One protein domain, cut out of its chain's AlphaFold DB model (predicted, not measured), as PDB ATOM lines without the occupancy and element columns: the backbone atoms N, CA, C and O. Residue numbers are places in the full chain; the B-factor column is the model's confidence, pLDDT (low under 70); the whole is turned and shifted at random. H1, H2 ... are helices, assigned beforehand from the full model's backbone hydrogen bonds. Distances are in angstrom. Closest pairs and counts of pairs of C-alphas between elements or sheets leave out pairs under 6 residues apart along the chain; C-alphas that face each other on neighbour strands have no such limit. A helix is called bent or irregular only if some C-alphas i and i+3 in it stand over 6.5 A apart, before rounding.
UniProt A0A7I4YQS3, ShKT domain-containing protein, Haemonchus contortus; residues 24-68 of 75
ATOM      1  N   LYS A  24     -23.066 -14.360  24.080       75.31
ATOM      2  CA  LYS A  24     -22.610 -15.513  24.848       75.31
ATOM      3  C   LYS A  24     -22.613 -15.048  26.294       75.31
ATOM      4  O   LYS A  24     -22.074 -13.978  26.562       75.31
ATOM      5  N   CYS A  25     -23.246 -15.795  27.193       84.25
ATOM      6  CA  CYS A  25     -23.225 -15.472  28.612       84.25
ATOM      7  C   CYS A  25     -21.760 -15.395  29.071       84.25
ATOM      8  O   CYS A  25     -21.082 -16.410  29.264       84.25
ATOM      9  N   ILE A  26     -21.248 -14.170  29.139       89.69
ATOM     10  CA  ILE A  26     -19.896 -13.818  29.541       89.69
ATOM     11  C   ILE A  26     -20.000 -12.665  30.521       89.69
ATOM     12  O   ILE A  26     -20.865 -11.796  30.410       89.69
ATOM     13  N   ASP A  27     -19.100 -12.670  31.487       94.00
ATOM     14  CA  ASP A  27     -18.934 -11.545  32.388       94.00
ATOM     15  C   ASP A  27     -18.364 -10.368  31.608       94.00
ATOM     16  O   ASP A  27     -17.362 -10.503  30.912       94.00
ATOM     17  N   LYS A  28     -18.971  -9.192  31.738       93.69
ATOM     18  CA  LYS A  28     -18.503  -7.981  31.060       93.69
ATOM     19  C   LYS A  28     -17.128  -7.526  31.561       93.69
ATOM     20  O   LYS A  28     -16.415  -6.830  30.853       93.69
ATOM     21  N   ALA A  29     -16.754  -7.882  32.789       93.56
ATOM     22  CA  ALA A  29     -15.501  -7.430  33.386       93.56
ATOM     23  C   ALA A  29     -14.255  -8.228  32.933       93.56
ATOM     24  O   ALA A  29     -13.136  -7.786  33.184       93.56
ATOM     25  N   ILE A  30     -14.390  -9.386  32.272       92.94
ATOM     26  CA  ILE A  30     -13.251 -10.319  32.089       92.94
ATOM     27  C   ILE A  30     -12.189  -9.861  31.089       92.94
ATOM     28  O   ILE A  30     -11.125 -10.476  31.030       92.94
ATOM     29  N   ASP A  31     -12.431  -8.781  30.346       90.25
ATOM     30  CA  ASP A  31     -11.484  -8.245  29.357       90.25
ATOM     31  C   ASP A  31     -10.156  -7.790  29.989       90.25
ATOM     32  O   ASP A  31      -9.166  -7.555  29.298       90.25
ATOM     33  N   THR A  32     -10.105  -7.687  31.321       93.75
ATOM     34  CA  THR A  32      -8.881  -7.399  32.068       93.75
ATOM     35  C   THR A  32      -8.684  -8.382  33.218       93.75
ATOM     36  O   THR A  32      -9.632  -8.880  33.827       93.75
ATOM     37  N   ARG A  33      -7.421  -8.591  33.618       94.88
ATOM     38  CA  ARG A  33      -7.089  -9.376  34.820       94.88
ATOM     39  C   ARG A  33      -7.732  -8.800  36.087       94.88
ATOM     40  O   ARG A  33      -8.073  -9.555  36.994       94.88
ATOM     41  N   ALA A  34      -7.874  -7.476  36.154       96.19
ATOM     42  CA  ALA A  34      -8.538  -6.802  37.263       96.19
ATOM     43  C   ALA A  34     -10.022  -7.178  37.327       96.19
ATOM     44  O   ALA A  34     -10.514  -7.528  38.393       96.19
ATOM     45  N   GLY A  35     -10.712  -7.177  36.188       95.94
ATOM     46  CA  GLY A  35     -12.123  -7.530  36.152       95.94
ATOM     47  C   GLY A  35     -12.397  -9.028  36.336       95.94
ATOM     48  O   GLY A  35     -13.383  -9.380  36.978       95.94
ATOM     49  N   LEU A  36     -11.482  -9.916  35.923       95.69
ATOM     50  CA  LEU A  36     -11.549 -11.335  36.298       95.69
ATOM     51  C   LEU A  36     -11.494 -11.515  37.824       95.69
ATOM     52  O   LEU A  36     -12.347 -12.184  38.402       95.69
ATOM     53  N   ARG A  37     -10.534 -10.857  38.488       97.50
ATOM     54  CA  ARG A  37     -10.428 -10.871  39.958       97.50
ATOM     55  C   ARG A  37     -11.633 -10.232  40.636       97.50
ATOM     56  O   ARG A  37     -12.028 -10.674  41.705       97.50
ATOM     57  N   PHE A  38     -12.203  -9.196  40.029       97.00
ATOM     58  CA  PHE A  38     -13.415  -8.564  40.531       97.00
ATOM     59  C   PHE A  38     -14.593  -9.545  40.544       97.00
ATOM     60  O   PHE A  38     -15.251  -9.679  41.573       97.00
ATOM     61  N   CYS A  39     -14.825 -10.292  39.461       97.00
ATOM     62  CA  CYS A  39     -15.904 -11.281  39.441       97.00
ATOM     63  C   CYS A  39     -15.655 -12.457  40.392       97.00
ATOM     64  O   CYS A  39     -16.581 -12.894  41.072       97.00
ATOM     65  N   GLU A  40     -14.408 -12.917  40.522       97.38
ATOM     66  CA  GLU A  40     -14.033 -13.913  41.534       97.38
ATOM     67  C   GLU A  40     -14.296 -13.399  42.960       97.38
ATOM     68  O   GLU A  40     -14.863 -14.113  43.790       97.38
ATOM     69  N   TYR A  41     -13.953 -12.139  43.240       97.12
ATOM     70  CA  TYR A  41     -14.220 -11.493  44.523       97.12
ATOM     71  C   TYR A  41     -15.724 -11.424  44.818       97.12
ATOM     72  O   TYR A  41     -16.138 -11.791  45.917       97.12
ATOM     73  N   MET A  42     -16.545 -11.036  43.836       96.69
ATOM     74  CA  MET A  42     -18.008 -10.993  43.975       96.69
ATOM     75  C   MET A  42     -18.607 -12.372  44.297       96.69
ATOM     76  O   MET A  42     -19.535 -12.469  45.099       96.69
ATOM     77  N   ALA A  43     -18.065 -13.446  43.714       96.88
ATOM     78  CA  ALA A  43     -18.549 -14.809  43.943       96.88
ATOM     79  C   ALA A  43     -18.100 -15.428  45.273       96.88
ATOM     80  O   ALA A  43     -18.753 -16.340  45.777       96.88
ATOM     81  N   THR A  44     -16.986 -14.963  45.840       97.06
ATOM     82  CA  THR A  44     -16.353 -15.603  47.007       97.06
ATOM     83  C   THR A  44     -16.479 -14.796  48.295       97.06
ATOM     84  O   THR A  44     -16.462 -15.369  49.386       97.06
ATOM     85  N   SER A  45     -16.617 -13.475  48.192       97.12
ATOM     86  CA  SER A  45     -16.644 -12.575  49.345       97.12
ATOM     87  C   SER A  45     -18.054 -12.351  49.867       97.12
ATOM     88  O   SER A  45     -19.046 -12.606  49.180       97.12
ATOM     89  N   LYS A  46     -18.134 -11.867  51.109       97.06
ATOM     90  CA  LYS A  46     -19.388 -11.630  51.818       97.06
ATOM     91  C   LYS A  46     -19.520 -10.181  52.268       97.06
ATOM     92  O   LYS A  46     -18.518  -9.538  52.575       97.06
ATOM     93  N   ASP A  47     -20.753  -9.698  52.328       93.94
ATOM     94  CA  ASP A  47     -21.099  -8.416  52.937       93.94
ATOM     95  C   ASP A  47     -21.000  -8.487  54.484       93.94
ATOM     96  O   ASP A  47     -20.789  -9.566  55.054       93.94
ATOM     97  N   PRO A  48     -21.177  -7.364  55.208       94.81
ATOM     98  CA  PRO A  48     -21.176  -7.362  56.674       94.81
ATOM     99  C   PRO A  48     -22.263  -8.239  57.320       94.81
ATOM    100  O   PRO A  48     -22.142  -8.586  58.494       94.81
ATOM    101  N   LYS A  49     -23.322  -8.600  56.579       94.31
ATOM    102  CA  LYS A  49     -24.396  -9.506  57.021       94.31
ATOM    103  C   LYS A  49     -24.088 -10.979  56.705       94.31
ATOM    104  O   LYS A  49     -24.880 -11.854  57.054       94.31
ATOM    105  N   GLY A  50     -22.951 -11.275  56.073       95.31
ATOM    106  CA  GLY A  50     -22.516 -12.624  55.721       95.31
ATOM    107  C   GLY A  50     -23.099 -13.179  54.414       95.31
ATOM    108  O   GLY A  50     -22.907 -14.366  54.134       95.31
ATOM    109  N   GLN A  51     -23.786 -12.363  53.614       95.62
ATOM    110  CA  GLN A  51     -24.319 -12.742  52.304       95.62
ATOM    111  C   GLN A  51     -23.236 -12.647  51.233       95.62
ATOM    112  O   GLN A  51     -22.441 -11.713  51.247       95.62
ATOM    113  N   ILE A  52     -23.211 -13.589  50.286       96.56
ATOM    114  CA  ILE A  52     -22.278 -13.538  49.149       96.56
ATOM    115  C   ILE A  52     -22.566 -12.281  48.329       96.56
ATOM    116  O   ILE A  52     -23.730 -12.006  48.043       96.56
ATOM    117  N   LEU A  53     -21.523 -11.548  47.929       96.50
ATOM    118  CA  LEU A  53     -21.680 -10.266  47.235       96.50
ATOM    119  C   LEU A  53     -22.481 -10.380  45.938       96.50
ATOM    120  O   LEU A  53     -23.274  -9.491  45.666       96.50
ATOM    121  N   CYS A  54     -22.355 -11.478  45.180       96.56
ATOM    122  CA  CYS A  54     -23.230 -11.723  44.029       96.56
ATOM    123  C   CYS A  54     -24.713 -11.522  44.381       96.56
ATOM    124  O   CYS A  54     -25.420 -10.884  43.623       96.56
ATOM    125  N   THR A  55     -25.167 -12.006  45.541       94.56
ATOM    126  CA  THR A  55     -26.577 -11.971  45.965       94.56
ATOM    127  C   THR A  55     -26.889 -10.897  47.009       94.56
ATOM    128  O   THR A  55     -28.026 -10.812  47.468       94.56
ATOM    129  N   ALA A  56     -25.890 -10.128  47.446       95.62
ATOM    130  CA  ALA A  56     -26.056  -9.157  48.517       95.62
ATOM    131  C   ALA A  56     -26.790  -7.905  48.016       95.62
ATOM    132  O   ALA A  56     -26.560  -7.417  46.905       95.62
ATOM    133  N   GLU A  57     -27.651  -7.356  48.871       91.12
ATOM    134  CA  GLU A  57     -28.366  -6.107  48.608       91.12
ATOM    135  C   GLU A  57     -27.370  -4.971  48.305       91.12
ATOM    136  O   GLU A  57     -26.416  -4.747  49.050       91.12
ATOM    137  N   GLY A  58     -27.560  -4.279  47.178       89.19
ATOM    138  CA  GLY A  58     -26.657  -3.231  46.684       89.19
ATOM    139  C   GLY A  58     -25.495  -3.720  45.806       89.19
ATOM    140  O   GLY A  58     -24.910  -2.915  45.084       89.19
ATOM    141  N   TYR A  59     -25.194  -5.021  45.803       93.69
ATOM    142  CA  TYR A  59     -24.174  -5.631  44.936       93.69
ATOM    143  C   TYR A  59     -24.776  -6.485  43.812       93.69
ATOM    144  O   TYR A  59     -24.130  -6.655  42.779       93.69
ATOM    145  N   ASP A  60     -26.015  -6.959  43.970       93.69
ATOM    146  CA  ASP A  60     -26.747  -7.763  42.978       93.69
ATOM    147  C   ASP A  60     -26.838  -7.088  41.596       93.69
ATOM    148  O   ASP A  60     -26.565  -7.718  40.575       93.69
ATOM    149  N   ASP A  61     -27.124  -5.783  41.538       94.25
ATOM    150  CA  ASP A  61     -27.189  -5.049  40.265       94.25
ATOM    151  C   ASP A  61     -25.827  -5.005  39.562       94.25
ATOM    152  O   ASP A  61     -25.717  -5.216  38.350       94.25
ATOM    153  N   VAL A  62     -24.760  -4.799  40.339       94.44
ATOM    154  CA  VAL A  62     -23.382  -4.811  39.838       94.44
ATOM    155  C   VAL A  62     -23.014  -6.215  39.353       94.44
ATOM    156  O   VAL A  62     -22.418  -6.370  38.286       94.44
ATOM    157  N   ALA A  63     -23.407  -7.247  40.096       95.19
ATOM    158  CA  ALA A  63     -23.179  -8.640  39.747       95.19
ATOM    159  C   ALA A  63     -23.875  -9.014  38.430       95.19
ATOM    160  O   ALA A  63     -23.231  -9.552  37.531       95.19
ATOM    161  N   LYS A  64     -25.149  -8.648  38.264       94.31
ATOM    162  CA  LYS A  64     -25.916  -8.850  37.023       94.31
ATOM    163  C   LYS A  64     -25.317  -8.115  35.832       94.31
ATOM    164  O   LYS A  64     -25.337  -8.634  34.720       94.31
ATOM    165  N   GLN A  65     -24.791  -6.911  36.039       93.44
ATOM    166  CA  GLN A  65     -24.266  -6.101  34.944       93.44
ATOM    167  C   GLN A  65     -22.861  -6.530  34.503       93.44
ATOM    168  O   GLN A  65     -22.558  -6.515  33.306       93.44
ATOM    169  N   TYR A  66     -21.990  -6.871  35.454       94.81
ATOM    170  CA  TYR A  66     -20.562  -7.056  35.186       94.81
ATOM    171  C   TYR A  66     -20.084  -8.499  35.298       94.81
ATOM    172  O   TYR A  66     -19.132  -8.864  34.608       94.81
ATOM    173  N   CYS A  67     -20.749  -9.313  36.118       96.44
ATOM    174  CA  CYS A  67     -20.340 -10.672  36.467       96.44
ATOM    175  C   CYS A  67     -21.499 -11.675  36.321       96.44
ATOM    176  O   CYS A  67     -21.640 -12.604  37.119       96.44
ATOM    177  N   ALA A  68     -22.349 -11.472  35.305       94.81
ATOM    178  CA  ALA A  68     -23.574 -12.236  35.089       94.81
ATOM    179  C   ALA A  68     -23.342 -13.752  34.993       94.81
ATOM    180  O   ALA A  68     -24.133 -14.531  35.514       94.81
TER     181      ALA A  68
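AT A GLANCE: This is residues 24 to 68 of the 75 residues of the protein "ShKT domain-containing protein" of Haemonchus contortus (UniProt A0A7I4YQS3). Two helices, H2 and H3, run opposite ways side by side with few contacts between them, and the long loop of residues 45 to 59 joins them at one end. At the other end the short helix H1 bridges the start of H2 and the end of H3. The printed part has 45 residues with three named helices in the order H1, H2, H3 and no named strand; its class is all helix. It is compact, with a radius of gyration of the C-alphas of 10.2 A, yet elongated, spanning 31 by 17 by 12 A.

HOW THE PARTS SIT: Look first at H1, residues 28 to 31; it touches H2, residues 33 to 44, only at the corner by their tight link, with residues 35 to 39 of H2 alone, and the closest C-alphas are those of Ala 29 and Gly 35, 4.4 A apart. Then look at H3, residues 60 to 66, which only just touches H1, with 3 pairs of C-alphas within 8 A; the closest are those of Lys 28 and Tyr 66, 4.7 A apart. H2 and H3 form a helical hairpin, at a shallow tilt of 27 degrees, opposite ways. They only just touch, with 3 pairs within 8 A and residues 39 to 42 of H2 alone; the closest C-alphas are those of Met 42 and Ala 63, 7.1 A apart. In H2 and H3 every O i to N i+4 pair is within hydrogen-bond range, while H1 is too short for such a pair.

IN THESE COORDINATES: Find C-alpha 28 at (-18.503, -7.981, 31.060), where H1 begins; it is irregular, with C-alphas 28 and 31 7.2 A apart. H2 runs 16.5 A from C-alpha 33 to C-alpha 44 at (-16.353, -15.603, 47.007). H3 runs 10.0 A and ends at C-alpha 66, (-20.562, -7.056, 35.186).

THE WHOLE: The two C-alphas farthest apart are those of Lys 24 and Pro 48, 32.9 A. The printed part has no cut, and the link from H2 to H3, 15 residues, is long. The mean pLDDT of the printed part is 94.2, and no printed residue is under 70.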